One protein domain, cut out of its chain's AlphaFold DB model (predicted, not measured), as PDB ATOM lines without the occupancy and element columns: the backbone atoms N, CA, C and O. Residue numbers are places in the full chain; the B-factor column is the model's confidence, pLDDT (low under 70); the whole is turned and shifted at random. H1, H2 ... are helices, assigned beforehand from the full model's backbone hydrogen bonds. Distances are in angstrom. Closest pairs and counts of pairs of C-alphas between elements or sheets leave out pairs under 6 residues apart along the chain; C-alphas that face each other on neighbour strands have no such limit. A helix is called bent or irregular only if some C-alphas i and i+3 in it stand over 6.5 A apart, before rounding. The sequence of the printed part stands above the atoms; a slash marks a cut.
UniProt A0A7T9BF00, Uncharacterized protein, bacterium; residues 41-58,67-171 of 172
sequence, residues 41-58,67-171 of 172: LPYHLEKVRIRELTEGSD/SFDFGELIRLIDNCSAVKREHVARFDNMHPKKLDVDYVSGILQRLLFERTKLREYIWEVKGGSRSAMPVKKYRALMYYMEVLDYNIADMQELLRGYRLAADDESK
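AT A GLANCE: This is residues 41 to 58 and 67 to 171 of the 172 residues of an uncharacterized protein of bacterium (UniProt A0A7T9BF00). A loose up-and-down bundle of three helices is built along one long helix, H4, with H3 folded back beside it, H2 crossing both of them at a slant, and the short H1 packed on H4 near its first residues. H4 makes the long axis, and its last residues, 164 to 169, stick out with 170 and 171 beyond the other helices. The printed part has 123 residues with four named helices, H1, H2, H3 and H4 in this order, and no named strand; the class is all helix. The whole is loose, with a radius of gyration of the C-alphas of 17.7 A, and spans 62 by 27 by 18 A.

HOW THE PARTS SIT: H1, residues 44 to 54, and H4, residues 135 to 169, touch, and H4 touches H1 with residues 136 to 141 alone. Their closest C-alphas, those of Leu 53 and Lys 137, are 5.9 A apart, and they run opposite ways at a steep tilt of 51 degrees. H1 and H2, residues 70 to 91, are near each other, with 6 pairs of C-alphas within 10 A. H1 and H3, residues 101 to 127, are apart. H2 and H3 form a helical hairpin; residues 73 to 83 of H2 touch residues 104 to 114 of H3. Their closest C-alphas, those of Leu 73 and Glu 114, are 6.8 A apart, and they run opposite ways at a tilt of 35.0 degrees, only just steep. H2 touches H4 with residues 77 to 80 alone, closest at the C-alphas of Cys 80 and Asn 151, 6.6 A; they run the same way at a tilt of 35.0 degrees, only just steep. H3 and H4 form a helical hairpin too and touch with 20 pairs of C-alphas within 8 A, the closest those of Leu 108 and Ile 152, 6.2 A; they run opposite ways at a shallow tilt of 23 degrees. H4 is the hub, touching three helices. H2, H3 and H4 have every O i to N i+4 pair within hydrogen-bond range, H1 2 of 7, beside 3 of 8 O i to N i+3 pairs.

IN THESE COORDINATES: H1 begins at C-alpha 44 (131.593, 104.317, 146.128) and is neither bent nor irregular, but only just: C-alphas 44 and 47 are 6.0 A apart. From first to last C-alpha, H2 measures 32.0 A, H3 39.1 A and H4 51.7 A, against 17.2 A for H1. H3 begins at C-alpha 101 (159.988, 94.526, 148.400), and H4 ends at C-alpha 169 (166.545, 85.296, 136.390).

THE WHOLE: The C-alphas of Arg 130 and Lys 171, the two farthest apart, are 62.3 A apart. Residues 127 to 132 and 164 to 171 stand free. Residues 59 to 66 are cut out, and C-alphas 58 and 67 are 12.7 A apart across the cut. The links H2 to H3 and H3 to H4 are short. Mean pLDDT of the printed part is 72.9; it is under 70 at residues 41 to 58, 67, 86 to 98, 127 to 133 and 170 to 171.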
ATOM      1  N   LEU A  41     134.815  95.294 144.153       48.06
ATOM      2  CA  LEU A  41     133.741  96.186 144.572       48.06
ATOM      3  C   LEU A  41     134.068  97.652 144.219       48.06
ATOM      4  O   LEU A  41     135.195  98.105 144.427       48.06
ATOM      5  N   PRO A  42     133.085  98.425 143.725       42.16
ATOM      6  CA  PRO A  42     133.286  99.809 143.310       42.16
ATOM      7  C   PRO A  42     133.522 100.748 144.506       42.16
ATOM      8  O   PRO A  42     132.731 100.763 145.453       42.16
ATOM      9  N   TYR A  43     134.544 101.607 144.387       39.69
ATOM     10  CA  TYR A  43     135.005 102.655 145.326       39.69
ATOM     11  C   TYR A  43     133.904 103.471 146.047       39.69
ATOM     12  O   TYR A  43     134.137 104.039 147.111       39.69
ATOM     13  N   HIS A  44     132.684 103.557 145.506       37.47
ATOM     14  CA  HIS A  44     131.593 104.317 146.128       37.47
ATOM     15  C   HIS A  44     131.027 103.672 147.416       37.47
ATOM     16  O   HIS A  44     130.469 104.381 148.253       37.47
ATOM     17  N   LEU A  45     131.195 102.355 147.606       45.81
ATOM     18  CA  LEU A  45     130.693 101.624 148.783       45.81
ATOM     19  C   LEU A  45     131.538 101.862 150.044       45.81
ATOM     20  O   LEU A  45     131.057 101.641 151.155       45.81
ATOM     21  N   GLU A  46     132.760 102.363 149.873       49.59
ATOM     22  CA  GLU A  46     133.731 102.592 150.943       49.59
ATOM     23  C   GLU A  46     133.388 103.842 151.773       49.59
ATOM     24  O   GLU A  46     133.413 103.807 153.001       49.59
ATOM     25  N   LYS A  47     132.938 104.930 151.123       47.94
ATOM     26  CA  LYS A  47     132.558 106.188 151.799       47.94
ATOM     27  C   LYS A  47     131.262 106.096 152.613       47.94
ATOM     28  O   LYS A  47     131.128 106.792 153.616       47.94
ATOM     29  N   VAL A  48     130.311 105.254 152.203       45.59
ATOM     30  CA  VAL A  48     129.012 105.113 152.892       45.59
ATOM     31  C   VAL A  48     129.177 104.411 154.246       45.59
ATOM     32  O   VAL A  48     128.523 104.790 155.212       45.59
ATOM     33  N   ARG A  49     130.103 103.449 154.356       55.94
ATOM     34  CA  ARG A  49     130.276 102.629 155.568       55.94
ATOM     35  C   ARG A  49     131.099 103.306 156.671       55.94
ATOM     36  O   ARG A  49     130.848 103.041 157.841       55.94
ATOM     37  N   ILE A  50     132.008 104.233 156.341       55.03
ATOM     38  CA  ILE A  50     132.736 105.040 157.351       55.03
ATOM     39  C   ILE A  50     131.758 105.890 158.167       55.03
ATOM     40  O   ILE A  50     131.885 106.010 159.387       55.03
ATOM     41  N   ARG A  51     130.747 106.456 157.498       56.31
ATOM     42  CA  ARG A  51     129.698 107.238 158.153       56.31
ATOM     43  C   ARG A  51     128.903 106.381 159.145       56.31
ATOM     44  O   ARG A  51     128.667 106.819 160.259       56.31
ATOM     45  N   GLU A  52     128.604 105.129 158.802       59.31
ATOM     46  CA  GLU A  52     127.928 104.175 159.700       59.31
ATOM     47  C   GLU A  52     128.788 103.718 160.894       59.31
ATOM     48  O   GLU A  52     128.248 103.270 161.906       59.31
ATOM     49  N   LEU A  53     130.118 103.815 160.795       57.44
ATOM     50  CA  LEU A  53     131.039 103.546 161.907       57.44
ATOM     51  C   LEU A  53     131.192 104.737 162.864       57.44
ATOM     52  O   LEU A  53     131.544 104.536 164.027       57.44
ATOM     53  N   THR A  54     130.946 105.953 162.373       55.59
ATOM     54  CA  THR A  54     131.150 107.219 163.099       55.59
ATOM     55  C   THR A  54     129.844 107.809 163.643       55.59
ATOM     56  O   THR A  54     129.836 108.385 164.735       55.59
ATOM     57  N   GLU A  55     128.721 107.608 162.948       45.97
ATOM     58  CA  GLU A  55     127.377 107.950 163.415       45.97
ATOM     59  C   GLU A  55     126.891 106.921 164.444       45.97
ATOM     60  O   GLU A  55     126.829 105.722 164.180       45.97
ATOM     61  N   GLY A  56     126.544 107.387 165.645       45.44
ATOM     62  CA  GLY A  56     126.192 106.508 166.763       45.44
ATOM     63  C   GLY A  56     127.375 106.169 167.671       45.44
ATOM     64  O   GLY A  56     127.378 105.123 168.324       45.44
ATOM     65  N   SER A  57     128.366 107.062 167.746       44.38
ATOM     66  CA  SER A  57     129.200 107.211 168.943       44.38
ATOM     67  C   SER A  57     128.309 107.635 170.118       44.38
ATOM     68  O   SER A  57     128.374 108.774 170.573       44.38
ATOM     69  N   ASP A  58     127.428 106.745 170.582       38.94
ATOM     70  CA  ASP A  58     126.887 106.883 171.925       38.94
ATOM     71  C   ASP A  58     128.101 106.966 172.853       38.94
ATOM     72  O   ASP A  58     129.023 106.146 172.714       38.94
ATOM     73  N   SER A  67     139.494 102.779 171.601       66.00
ATOM     74  CA  SER A  67     139.052 103.438 170.375       66.00
ATOM     75  C   SER A  67     139.856 102.866 169.209       66.00
ATOM     76  O   SER A  67     141.063 103.099 169.129       66.00
ATOM     77  N   PHE A  68     139.210 102.109 168.323       75.12
ATOM     78  CA  PHE A  68     139.843 101.642 167.094       75.12
ATOM     79  C   PHE A  68     140.054 102.822 166.133       75.12
ATOM     80  O   PHE A  68     139.128 103.599 165.884       75.12
ATOM     81  N   ASP A  69     141.265 102.959 165.592       81.44
ATOM     82  CA  ASP A  69     141.617 104.038 164.668       81.44
ATOM     83  C   ASP A  69     141.244 103.664 163.226       81.44
ATOM     84  O   ASP A  69     142.024 103.088 162.465       81.44
ATOM     85  N   PHE A  70     140.018 104.010 162.840       78.62
ATOM     86  CA  PHE A  70     139.542 103.802 161.472       78.62
ATOM     87  C   PHE A  70     140.257 104.690 160.444       78.62
ATOM     88  O   PHE A  70     140.295 104.328 159.270       78.62
ATOM     89  N   GLY A  71     140.832 105.826 160.851       77.25
ATOM     90  CA  GLY A  71     141.582 106.695 159.943       77.25
ATOM     91  C   GLY A  71     142.860 106.016 159.460       77.25
ATOM     92  O   GLY A  71     143.161 106.027 158.264       77.25
ATOM     93  N   GLU A  72     143.565 105.353 160.376       79.81
ATOM     94  CA  GLU A  72     144.760 104.583 160.044       79.81
ATOM     95  C   GLU A  72     144.455 103.411 159.104       79.81
ATOM     96  O   GLU A  72     145.171 103.202 158.122       79.81
ATOM     97  N   LEU A  73     143.365 102.687 159.364       82.00
ATOM     98  CA  LEU A  73     142.913 101.580 158.524       82.00
ATOM     99  C   LEU A  73     142.645 102.027 157.077       82.00
ATOM    100  O   LEU A  73     143.136 101.399 156.138       82.00
ATOM    101  N   ILE A  74     141.899 103.119 156.889       82.31
ATOM    102  CA  ILE A  74     141.592 103.647 155.551       82.31
ATOM    103  C   ILE A  74     142.869 104.080 154.833       82.31
ATOM    104  O   ILE A  74     143.095 103.685 153.691       82.31
ATOM    105  N   ARG A  75     143.761 104.802 155.522       81.31
ATOM    106  CA  ARG A  75     145.053 105.211 154.953       81.31
ATOM    107  C   ARG A  75     145.878 104.010 154.486       81.31
ATOM    108  O   ARG A  75     146.570 104.078 153.470       81.31
ATOM    109  N   LEU A  76     145.823 102.906 155.223       83.06
ATOM    110  CA  LEU A  76     146.527 101.682 154.870       83.06
ATOM    111  C   LEU A  76     145.921 100.998 153.633       83.06
ATOM    112  O   LEU A  76     146.674 100.537 152.774       83.06
ATOM    113  N   ILE A  77     144.593 100.984 153.508       81.50
ATOM    114  CA  ILE A  77     143.884 100.482 152.318       81.50
ATOM    115  C   ILE A  77     144.214 101.339 151.086       81.50
ATOM    116  O   ILE A  77     144.520 100.794 150.022       81.50
ATOM    117  N   ASP A  78     144.252 102.663 151.230       81.12
ATOM    118  CA  ASP A  78     144.632 103.584 150.152       81.12
ATOM    119  C   ASP A  78     146.064 103.330 149.662       81.12
ATOM    120  O   ASP A  78     146.309 103.242 148.452       81.12
ATOM    121  N   ASN A  79     147.008 103.133 150.589       81.44
ATOM    122  CA  ASN A  79     148.389 102.778 150.257       81.44
ATOM    123  C   ASN A  79     148.462 101.443 149.497       81.44
ATOM    124  O   ASN A  79     149.206 101.325 148.521       81.44
ATOM    125  N   CYS A  80     147.651 100.451 149.878       82.69
ATOM    126  CA  CYS A  80     147.564  99.180 149.155       82.69
ATOM    127  C   CYS A  80     147.052  99.370 147.727       82.69
ATOM    128  O   CYS A  80     147.620  98.836 146.775       82.69
ATOM    129  N   SER A  81     145.998 100.164 147.563       79.69
ATOM    130  CA  SER A  81     145.439 100.499 146.253       79.69
ATOM    131  C   SER A  81     146.431 101.265 145.373       79.69
ATOM    132  O   SER A  81     146.429 101.091 144.153       79.69
ATOM    133  N   ALA A  82     147.295 102.099 145.957       81.38
ATOM    134  CA  ALA A  82     148.375 102.768 145.235       81.38
ATOM    135  C   ALA A  82     149.411 101.763 144.706       81.38
ATOM    136  O   ALA A  82     149.661 101.746 143.502       81.38
ATOM    137  N   VAL A  83     149.917 100.868 145.562       80.50
ATOM    138  CA  VAL A  83     150.877  99.817 145.173       80.50
ATOM    139  C   VAL A  83     150.306  98.915 144.075       80.50
ATOM    140  O   VAL A  83     150.987  98.634 143.090       80.50
ATOM    141  N   LYS A  84     149.037  98.503 144.189       76.62
ATOM    142  CA  LYS A  84     148.377  97.661 143.178       76.62
ATOM    143  C   LYS A  84     148.223  98.363 141.834       76.62
ATOM    144  O   LYS A  84     148.555  97.783 140.806       76.62
ATOM    145  N   ARG A  85     147.746  99.614 141.823       74.31
ATOM    146  CA  ARG A  85     147.613 100.398 140.580       74.31
ATOM    147  C   ARG A  85     148.957 100.611 139.909       74.31
ATOM    148  O   ARG A  85     149.062 100.481 138.695       74.31
ATOM    149  N   GLU A  86     149.972 100.913 140.705       69.12
ATOM    150  CA  GLU A  86     151.325 101.074 140.208       69.12
ATOM    151  C   GLU A  86     151.863  99.759 139.624       69.12
ATOM    152  O   GLU A  86     152.470  99.772 138.560       69.12
ATOM    153  N   HIS A  87     151.579  98.615 140.247       66.50
ATOM    154  CA  HIS A  87     151.946  97.305 139.714       66.50
ATOM    155  C   HIS A  87     151.240  96.974 138.389       66.50
ATOM    156  O   HIS A  87     151.902  96.566 137.439       66.50
ATOM    157  N   VAL A  88     149.928  97.212 138.287       63.84
ATOM    158  CA  VAL A  88     149.155  96.991 137.048       63.84
ATOM    159  C   VAL A  88     149.652  97.896 135.917       63.84
ATOM    160  O   VAL A  88     149.958  97.409 134.834       63.84
ATOM    161  N   ALA A  89     149.850  99.192 136.180       58.94
ATOM    162  CA  ALA A  89     150.380 100.135 135.189       58.94
ATOM    163  C   ALA A  89     151.814  99.794 134.728       58.94
ATOM    164  O   ALA A  89     152.240 100.198 133.642       58.94
ATOM    165  N   ARG A  90     152.571  99.058 135.553       55.91
ATOM    166  CA  ARG A  90     153.910  98.547 135.232       55.91
ATOM    167  C   ARG A  90     153.888  97.237 134.438       55.91
ATOM    168  O   ARG A  90     154.900  96.936 133.823       55.91
ATOM    169  N   PHE A  91     152.793  96.472 134.427       51.97
ATOM    170  CA  PHE A  91     152.658  95.312 133.534       51.97
ATOM    171  C   PHE A  91     152.359  95.727 132.091       51.97
ATOM    172  O   PHE A  91     152.865  95.098 131.165       51.97
ATOM    173  N   ASP A  92     151.603  96.813 131.903       52.78
ATOM    174  CA  ASP A  92     151.263  97.333 130.569       52.78
ATOM    175  C   ASP A  92     152.444  98.039 129.874       52.78
ATOM    176  O   ASP A  92     152.478  98.154 128.650       52.78
ATOM    177  N   ASN A  93     153.445  98.487 130.638       46.12
ATOM    178  CA  ASN A  93     154.657  99.112 130.117       46.12
ATOM    179  C   ASN A  93     155.836  98.149 130.306       46.12
ATOM    180  O   ASN A  93     156.187  97.849 131.439       46.12
ATOM    181  N   MET A  94     156.473  97.691 129.218       44.69
ATOM    182  CA  MET A  94     157.530  96.651 129.159       44.69
ATOM    183  C   MET A  94     158.845  96.930 129.940       44.69
ATOM    184  O   MET A  94     159.905  96.405 129.601       44.69
ATOM    185  N   HIS A  95     158.819  97.744 130.992       42.75
ATOM    186  CA  HIS A  95     159.951  98.014 131.866       42.75
ATOM    187  C   HIS A  95     159.545  97.831 133.331       42.75
ATOM    188  O   HIS A  95     159.113  98.793 133.977       42.75
ATOM    189  N   PRO A  96     159.711  96.619 133.893       51.72
ATOM    190  CA  PRO A  96     159.527  96.404 135.317       51.72
ATOM    191  C   PRO A  96     160.602  97.194 136.077       51.72
ATOM    192  O   PRO A  96     161.734  96.746 136.250       51.72
ATOM    193  N   LYS A  97     160.271  98.399 136.556       55.22
ATOM    194  CA  LYS A  97     161.042  98.988 137.656       55.22
ATOM    195  C   LYS A  97     160.889  98.059 138.859       55.22
ATOM    196  O   LYS A  97     159.761  97.683 139.192       55.22
ATOM    197  N   LYS A  98     162.023  97.700 139.477       66.94
ATOM    198  CA  LYS A  98     162.099  96.798 140.635       66.94
ATOM    199  C   LYS A  98     161.008  97.143 141.646       66.94
ATOM    200  O   LYS A  98     160.817  98.308 142.001       66.94
ATOM    201  N   LEU A  99     160.264  96.126 142.060       73.69
ATOM    202  CA  LEU A  99     159.344  96.245 143.175       73.69
ATOM    203  C   LEU A  99     160.158  96.583 144.427       73.69
ATOM    204  O   LEU A  99     161.148  95.908 144.708       73.69
ATOM    205  N   ASP A 100     159.736  97.595 145.178       84.31
ATOM    206  CA  ASP A 100     160.293  97.838 146.506       84.31
ATOM    207  C   ASP A 100     159.706  96.804 147.477       84.31
ATOM    208  O   ASP A 100     158.622  96.970 148.042       84.31
ATOM    209  N   VAL A 101     160.403  95.674 147.588       84.88
ATOM    210  CA  VAL A 101     159.988  94.526 148.400       84.88
ATOM    211  C   VAL A 101     159.869  94.902 149.873       84.88
ATOM    212  O   VAL A 101     158.962  94.404 150.543       84.88
ATOM    213  N   ASP A 102     160.737  95.781 150.372       88.06
ATOM    214  CA  ASP A 102     160.749  96.191 151.775       88.06
ATOM    215  C   ASP A 102     159.534  97.063 152.085       88.06
ATOM    216  O   ASP A 102     158.830  96.824 153.071       88.06
ATOM    217  N   TYR A 103     159.210  98.003 151.194       88.12
ATOM    218  CA  TYR A 103     158.010  98.825 151.317       88.12
ATOM    219  C   TYR A 103     156.724  97.984 151.286       88.12
ATOM    220  O   TYR A 103     155.871  98.119 152.169       88.12
ATOM    221  N   VAL A 104     156.594  97.063 150.321       88.12
ATOM    222  CA  VAL A 104     155.417  96.181 150.225       88.12
ATOM    223  C   VAL A 104     155.319  95.238 151.424       88.12
ATOM    224  O   VAL A 104     154.234  95.058 151.982       88.12
ATOM    225  N   SER A 105     156.440  94.670 151.872       89.50
ATOM    226  CA  SER A 105     156.477  93.820 153.068       89.50
ATOM    227  C   SER A 105     156.083  94.603 154.325       89.50
ATOM    228  O   SER A 105     155.343  94.084 155.162       89.50
ATOM    229  N   GLY A 106     156.506  95.866 154.435       91.31
ATOM    230  CA  GLY A 106     156.112  96.767 155.516       91.31
ATOM    231  C   GLY A 106     154.609  97.057 155.523       91.31
ATOM    232  O   GLY A 106     153.972  96.985 156.576       91.31
ATOM    233  N   ILE A 107     154.006  97.315 154.358       89.62
ATOM    234  CA  ILE A 107     152.546  97.469 154.235       89.62
ATOM    235  C   ILE A 107     151.826  96.186 154.662       89.62
ATOM    236  O   ILE A 107     150.893  96.249 155.463       89.62
ATOM    237  N   LEU A 108     152.277  95.022 154.185       91.81
ATOM    238  CA  LEU A 108     151.680  93.729 154.521       91.81
ATOM    239  C   LEU A 108     151.706  93.451 156.031       91.81
ATOM    240  O   LEU A 108     150.700  93.023 156.599       91.81
ATOM    241  N   GLN A 109     152.825  93.723 156.705       93.69
ATOM    242  CA  GLN A 109     152.915  93.572 158.160       93.69
ATOM    243  C   GLN A 109     151.917  94.474 158.893       93.69
ATOM    244  O   GLN A 109     151.243  94.026 159.823       93.69
ATOM    245  N   ARG A 110     151.775  95.727 158.449       92.25
ATOM    246  CA  ARG A 110     150.817  96.672 159.037       92.25
ATOM    247  C   ARG A 110     149.372  96.227 158.811       92.25
ATOM    248  O   ARG A 110     148.575  96.327 159.736       92.25
ATOM    249  N   LEU A 111     149.045  95.668 157.643       89.81
ATOM    250  CA  LEU A 111     147.708  95.129 157.362       89.81
ATOM    251  C   LEU A 111     147.360  93.971 158.302       89.81
ATOM    252  O   LEU A 111     146.272  93.935 158.871       89.81
ATOM    253  N   LEU A 112     148.292  93.033 158.490       90.69
ATOM    254  CA  LEU A 112     148.115  91.890 159.393       90.69
ATOM    255  C   LEU A 112     147.914  92.335 160.849       90.69
ATOM    256  O   LEU A 112     147.116  91.744 161.586       90.69
ATOM    257  N   PHE A 113     148.621  93.387 161.254       92.44
ATOM    258  CA  PHE A 113     148.481  93.982 162.573       92.44
ATOM    259  C   PHE A 113     147.122  94.667 162.757       92.44
ATOM    260  O   PHE A 113     146.413  94.363 163.717       92.44
ATOM    261  N   GLU A 114     146.708  95.513 161.811       89.19
ATOM    262  CA  GLU A 114     145.403  96.182 161.861       89.19
ATOM    263  C   GLU A 114     144.235  95.189 161.798       89.19
ATOM    264  O   GLU A 114     143.253  95.338 162.521       89.19
ATOM    265  N   ARG A 115     144.370  94.094 161.041       91.06
ATOM    266  CA  ARG A 115     143.407  92.979 161.050       91.06
ATOM    267  C   ARG A 115     143.255  92.366 162.439       91.06
ATOM    268  O   ARG A 115     142.145  92.052 162.870       91.06
ATOM    269  N   THR A 116     144.368  92.175 163.140       90.50
ATOM    270  CA  THR A 116     144.369  91.595 164.487       90.50
ATOM    271  C   THR A 116     143.670  92.525 165.474       90.50
ATOM    272  O   THR A 116     142.760  92.077 166.170       90.50
ATOM    273  N   LYS A 117     144.002  93.821 165.443       88.38
ATOM    274  CA  LYS A 117     143.325  94.852 166.241       88.38
ATOM    275  C   LYS A 117     141.828  94.939 165.952       88.38
ATOM    276  O   LYS A 117     141.031  95.027 166.878       88.38
ATOM    277  N   LEU A 118     141.425  94.907 164.680       87.81
ATOM    278  CA  LEU A 118     140.014  95.005 164.303       87.81
ATOM    279  C   LEU A 118     139.228  93.791 164.811       87.81
ATOM    280  O   LEU A 118     138.118  93.935 165.322       87.81
ATOM    281  N   ARG A 119     139.821  92.596 164.740       88.56
ATOM    282  CA  ARG A 119     139.238  91.376 165.309       88.56
ATOM    283  C   ARG A 119     139.072  91.474 166.828       88.56
ATOM    284  O   ARG A 119     138.023  91.082 167.336       88.56
ATOM    285  N   GLU A 120     140.079  91.982 167.535       86.25
ATOM    286  CA  GLU A 120     140.019  92.217 168.984       86.25
ATOM    287  C   GLU A 120     138.914  93.218 169.330       86.25
ATOM    288  O   GLU A 120     138.045  92.905 170.138       86.25
ATOM    289  N   TYR A 121     138.849  94.345 168.618       84.19
ATOM    290  CA  TYR A 121     137.795  95.345 168.778       84.19
ATOM    291  C   TYR A 121     136.390  94.759 168.556       84.19
ATOM    292  O   TYR A 121     135.485  94.966 169.363       84.19
ATOM    293  N   ILE A 122     136.187  93.970 167.493       83.12
ATOM    294  CA  ILE A 122     134.905  93.291 167.242       83.12
ATOM    295  C   ILE A 122     134.543  92.363 168.408       83.12
ATOM    296  O   ILE A 122     133.375  92.301 168.801       83.12
ATOM    297  N   TRP A 123     135.517  91.626 168.946       83.44
ATOM    298  CA  TRP A 123     135.295  90.706 170.058       83.44
ATOM    299  C   TRP A 123     134.947  91.445 171.356       83.44
ATOM    300  O   TRP A 123     133.966  91.085 172.008       83.44
ATOM    301  N   GLU A 124     135.667  92.521 171.676       77.38
ATOM    302  CA  GLU A 124     135.398  93.386 172.831       77.38
ATOM    303  C   GLU A 124     133.985  93.972 172.778       77.38
ATOM    304  O   GLU A 124     133.221  93.869 173.740       77.38
ATOM    305  N   VAL A 125     133.586  94.528 171.629       73.62
ATOM    306  CA  VAL A 125     132.261  95.149 171.503       73.62
ATOM    307  C   VAL A 125     131.136  94.103 171.463       73.62
ATOM    308  O   VAL A 125     130.021  94.393 171.893       73.62
ATOM    309  N   LYS A 126     131.401  92.862 171.025       72.25
ATOM    310  CA  LYS A 126     130.451  91.741 171.175       72.25
ATOM    311  C   LYS A 126     130.312  91.266 172.622       72.25
ATOM    312  O   LYS A 126     129.217  90.875 173.017       72.25
ATOM    313  N   GLY A 127     131.404  91.253 173.384       65.56
ATOM    314  CA  GLY A 127     131.429  90.771 174.767       65.56
ATOM    315  C   GLY A 127     130.938  91.788 175.805       65.56
ATOM    316  O   GLY A 127     130.586  91.393 176.913       65.56
ATOM    317  N   GLY A 128     130.910  93.081 175.461       60.56
ATOM    318  CA  GLY A 128     130.820  94.186 176.422       60.56
ATOM    319  C   GLY A 128     129.436  94.685 176.874       60.56
ATOM    320  O   GLY A 128     129.398  95.511 177.780       60.56
ATOM    321  N   SER A 129     128.293  94.259 176.322       50.88
ATOM    322  CA  SER A 129     126.979  94.750 176.801       50.88
ATOM    323  C   SER A 129     125.791  93.865 176.404       50.88
ATOM    324  O   SER A 129     125.752  93.300 175.315       50.88
ATOM    325  N   ARG A 130     124.765  93.813 177.275       48.66
ATOM    326  CA  ARG A 130     123.430  93.226 177.017       48.66
ATOM    327  C   ARG A 130     122.645  93.952 175.913       48.66
ATOM    328  O   ARG A 130     121.661  93.403 175.423       48.66
ATOM    329  N   SER A 131     123.056  95.157 175.511       56.12
ATOM    330  CA  SER A 131     122.552  95.822 174.308       56.12
ATOM    331  C   SER A 131     123.378  95.352 173.112       56.12
ATOM    332  O   SER A 131     124.502  95.818 172.912       56.12
ATOM    333  N   ALA A 132     122.849  94.402 172.342       59.66
ATOM    334  CA  ALA A 132     123.495  93.932 171.121       59.66
ATOM    335  C   ALA A 132     123.946  95.126 170.259       59.66
ATOM    336  O   ALA A 132     123.166  96.052 170.025       59.66
ATOM    337  N   MET A 133     125.206  95.111 169.810       68.06
ATOM    338  CA  MET A 133     125.735  96.094 168.861       68.06
ATOM    339  C   MET A 133     124.729  96.286 167.709       68.06
ATOM    340  O   MET A 133     124.230  95.282 167.187       68.06
ATOM    341  N   PRO A 134     124.446  97.528 167.265       73.19
ATOM    342  CA  PRO A 134     123.588  97.747 166.112       73.19
ATOM    343  C   PRO A 134     124.069  96.908 164.926       73.19
ATOM    344  O   PRO A 134     125.238  96.973 164.544       73.19
ATOM    345  N   VAL A 135     123.164  96.131 164.324       73.00
ATOM    346  CA  VAL A 135     123.486  95.195 163.230       73.00
ATOM    347  C   VAL A 135     124.248  95.890 162.096       73.00
ATOM    348  O   VAL A 135     125.158  95.302 161.517       73.00
ATOM    349  N   LYS A 136     123.920  97.158 161.810       70.19
ATOM    350  CA  LYS A 136     124.622  97.981 160.815       70.19
ATOM    351  C   LYS A 136     126.101  98.179 161.158       70.19
ATOM    352  O   LYS A 136     126.953  97.910 160.319       70.19
ATOM    353  N   LYS A 137     126.409  98.544 162.407       72.31
ATOM    354  CA  LYS A 137     127.788  98.721 162.887       72.31
ATOM    355  C   LYS A 137     128.569  97.410 162.816       72.31
ATOM    356  O   LYS A 137     129.697  97.397 162.339       72.31
ATOM    357  N   TYR A 138     127.949  96.294 163.198       77.62
ATOM    358  CA  TYR A 138     128.585  94.979 163.089       77.62
ATOM    359  C   TYR A 138     128.906  94.608 161.638       77.62
ATOM    360  O   TYR A 138     130.028  94.207 161.335       77.62
ATOM    361  N   ARG A 139     127.948  94.793 160.721       77.56
ATOM    362  CA  ARG A 139     128.152  94.553 159.284       77.56
ATOM    363  C   ARG A 139     129.255  95.435 158.703       77.56
ATOM    364  O   ARG A 139     130.049  94.949 157.905       77.56
ATOM    365  N   ALA A 140     129.335  96.698 159.119       77.44
ATOM    366  CA  ALA A 140     130.409  97.593 158.699       77.44
ATOM    367  C   ALA A 140     131.785  97.091 159.173       77.44
ATOM    368  O   ALA A 140     132.716  97.036 158.377       77.44
ATOM    369  N   LEU A 141     131.917  96.642 160.425       81.94
ATOM    370  CA  LEU A 141     133.177  96.084 160.937       81.94
ATOM    371  C   LEU A 141     133.590  94.795 160.213       81.94
ATOM    372  O   LEU A 141     134.754  94.641 159.850       81.94
ATOM    373  N   MET A 142     132.638  93.889 159.971       83.50
ATOM    374  CA  MET A 142     132.897  92.660 159.212       83.50
ATOM    375  C   MET A 142     133.337  92.959 157.779       83.50
ATOM    376  O   MET A 142     134.256  92.325 157.275       83.50
ATOM    377  N   TYR A 143     132.763  93.983 157.156       82.56
ATOM    378  CA  TYR A 143     133.213  94.435 155.845       82.56
ATOM    379  C   TYR A 143     134.661  94.920 155.843       82.56
ATOM    380  O   TYR A 143     135.425  94.558 154.956       82.56
ATOM    381  N   TYR A 144     135.075  95.707 156.836       81.38
ATOM    382  CA  TYR A 144     136.471  96.139 156.907       81.38
ATOM    383  C   TYR A 144     137.438  94.981 157.169       81.38
ATOM    384  O   TYR A 144     138.558  95.006 156.663       81.38
ATOM    385  N   MET A 145     137.000  93.943 157.886       87.19
ATOM    386  CA  MET A 145     137.754  92.690 157.985       87.19
ATOM    387  C   MET A 145     137.928  92.022 156.615       87.19
ATOM    388  O   MET A 145     139.042  91.632 156.276       87.19
ATOM    389  N   GLU A 146     136.869  91.936 155.807       84.38
ATOM    390  CA  GLU A 146     136.940  91.379 154.447       84.38
ATOM    391  C   GLU A 146     137.864  92.200 153.535       84.38
ATOM    392  O   GLU A 146     138.673  91.638 152.797       84.38
ATOM    393  N   VAL A 147     137.795  93.533 153.611       83.25
ATOM    394  CA  VAL A 147     138.672  94.430 152.841       83.25
ATOM    395  C   VAL A 147     140.139  94.240 153.232       83.25
ATOM    396  O   VAL A 147     141.010  94.219 152.358       83.25
ATOM    397  N   LEU A 148     140.432  94.076 154.524       86.31
ATOM    398  CA  LEU A 148     141.781  93.754 154.986       86.31
ATOM    399  C   LEU A 148     142.247  92.400 154.453       86.31
ATOM    400  O   LEU A 148     143.349  92.318 153.918       86.31
ATOM    401  N   ASP A 149     141.411  91.367 154.549       86.44
ATOM    402  CA  ASP A 149     141.732  90.023 154.060       86.44
ATOM    403  C   ASP A 149     142.042  90.026 152.558       86.44
ATOM    404  O   ASP A 149     143.020  89.410 152.128       86.44
ATOM    405  N   TYR A 150     141.274  90.784 151.771       84.62
ATOM    406  CA  TYR A 150     141.517  90.953 150.342       84.62
ATOM    407  C   TYR A 150     142.863  91.634 150.057       84.62
ATOM    408  O   TYR A 150     143.683  91.109 149.307       84.62
ATOM    409  N   ASN A 151     143.144  92.770 150.704       83.00
ATOM    410  CA  ASN A 151     144.407  93.481 150.487       83.00
ATOM    411  C   ASN A 151     145.626  92.685 150.980       83.00
ATOM    412  O   ASN A 151     146.686  92.755 150.364       83.00
ATOM    413  N   ILE A 152     145.490  91.905 152.056       88.56
ATOM    414  CA  ILE A 152     146.540  90.994 152.530       88.56
ATOM    415  C   ILE A 152     146.846  89.937 151.469       88.56
ATOM    416  O   ILE A 152     148.018  89.724 151.159       88.56
ATOM    417  N   ALA A 153     145.812  89.298 150.915       84.88
ATOM    418  CA  ALA A 153     145.974  88.274 149.889       84.88
ATOM    419  C   ALA A 153     146.672  88.835 148.640       84.88
ATOM    420  O   ALA A 153     147.670  88.266 148.198       84.88
ATOM    421  N   ASP A 154     146.222  89.993 148.146       82.50
ATOM    422  CA  ASP A 154     146.829  90.654 146.986       82.50
ATOM    423  C   ASP A 154     148.319  90.965 147.217       82.50
ATOM    424  O   ASP A 154     149.164  90.698 146.364       82.50
ATOM    425  N   MET A 155     148.672  91.517 148.385       84.69
ATOM    426  CA  MET A 155     150.065  91.859 148.702       84.69
ATOM    427  C   MET A 155     150.950  90.616 148.831       84.69
ATOM    428  O   MET A 155     152.109  90.628 148.413       84.69
ATOM    429  N   GLN A 156     150.416  89.527 149.389       88.81
ATOM    430  CA  GLN A 156     151.118  88.244 149.458       88.81
ATOM    431  C   GLN A 156     151.365  87.656 148.068       88.81
ATOM    432  O   GLN A 156     152.466  87.168 147.798       88.81
ATOM    433  N   GLU A 157     150.366  87.707 147.188       84.38
ATOM    434  CA  GLU A 157     150.482  87.238 145.809       84.38
ATOM    435  C   GLU A 157     151.521  88.048 145.033       84.38
ATOM    436  O   GLU A 157     152.402  87.471 144.393       84.38
ATOM    437  N   LEU A 158     151.495  89.371 145.178       82.50
ATOM    438  CA  LEU A 158     152.438  90.282 144.539       82.50
ATOM    439  C   LEU A 158     153.889  89.994 144.965       82.50
ATOM    440  O   LEU A 158     154.781  89.869 144.122       82.50
ATOM    441  N   LEU A 159     154.131  89.802 146.266       85.25
ATOM    442  CA  LEU A 159     155.450  89.416 146.781       85.25
ATOM    443  C   LEU A 159     155.887  88.032 146.289       85.25
ATOM    444  O   LEU A 159     157.064  87.824 145.983       85.25
ATOM    445  N   ARG A 160     154.958  87.073 146.207       83.69
ATOM    446  CA  ARG A 160     155.239  85.729 145.693       83.69
ATOM    447  C   ARG A 160     155.620  85.772 144.215       83.69
ATOM    448  O   ARG A 160     156.615  85.153 143.846       83.69
ATOM    449  N   GLY A 161     154.862  86.499 143.395       80.25
ATOM    450  CA  GLY A 161     155.137  86.664 141.968       80.25
ATOM    451  C   GLY A 161     156.522  87.260 141.723       80.25
ATOM    452  O   GLY A 161     157.274  86.751 140.896       80.25
ATOM    453  N   TYR A 162     156.906  88.263 142.518       79.25
ATOM    454  CA  TYR A 162     158.231  88.872 142.419       79.25
ATOM    455  C   TYR A 162     159.373  87.902 142.766       79.25
ATOM    456  O   TYR A 162     160.381  87.867 142.066       79.25
ATOM    457  N   ARG A 163     159.221  87.087 143.819       80.69
ATOM    458  CA  ARG A 163     160.240  86.092 144.205       80.69
ATOM    459  C   ARG A 163     160.459  85.038 143.121       80.69
ATOM    460  O   ARG A 163     161.599  84.744 142.795       80.69
ATOM    461  N   LEU A 164     159.375  84.522 142.538       78.44
ATOM    462  CA  LEU A 164     159.459  83.536 141.457       78.44
ATOM    463  C   LEU A 164     160.177  84.103 140.223       78.44
ATOM    464  O   LEU A 164     161.037  83.434 139.660       78.44
ATOM    465  N   ALA A 165     159.878  85.351 139.847       75.88
ATOM    466  CA  ALA A 165     160.548  86.013 138.730       75.88
ATOM    467  C   ALA A 165     162.056  86.217 138.983       75.88
ATOM    468  O   ALA A 165     162.865  85.995 138.086       75.88
ATOM    469  N   ALA A 166     162.440  86.594 140.207       75.00
ATOM    470  CA  ALA A 166     163.845  86.765 140.580       75.00
ATOM    471  C   ALA A 166     164.625  85.434 140.574       75.00
ATOM    472  O   ALA A 166     165.773  85.388 140.126       75.00
ATOM    473  N   ASP A 167     164.001  84.345 141.031       74.69
ATOM    474  CA  ASP A 167     164.610  83.012 141.026       74.69
ATOM    475  C   ASP A 167     164.863  82.508 139.592       74.69
ATOM    476  O   ASP A 167     165.898  81.889 139.332       74.69
ATOM    477  N   ASP A 168     163.962  82.795 138.651       70.94
ATOM    478  CA  ASP A 168     164.113  82.417 137.240       70.94
ATOM    479  C   ASP A 168     165.206  83.224 136.516       70.94
ATOM    480  O   ASP A 168     165.893  82.683 135.646       70.94
ATOM    481  N   GLU A 169     165.419  84.491 136.889       70.00
ATOM    482  CA  GLU A 169     166.545  85.296 136.390       70.00
ATOM    483  C   GLU A 169     167.899  84.787 136.902       70.00
ATOM    484  O   GLU A 169     168.877  84.820 136.163       70.00
ATOM    485  N   SER A 170     167.962  84.261 138.130       67.81
ATOM    486  CA  SER A 170     169.209  83.748 138.728       67.81
ATOM    487  C   SER A 170     169.723  82.432 138.121       67.81
ATOM    488  O   SER A 170     170.866  82.045 138.361       67.81
ATOM    489  N   LYS A 171     168.876  81.725 137.360       65.69
ATOM    490  CA  LYS A 171     169.179  80.425 136.730       65.69
ATOM    491  C   LYS A 171     169.586  80.529 135.254       65.69
ATOM    492  O   LYS A 171     169.859  79.492 134.649       65.69
TER     493      LYS A 171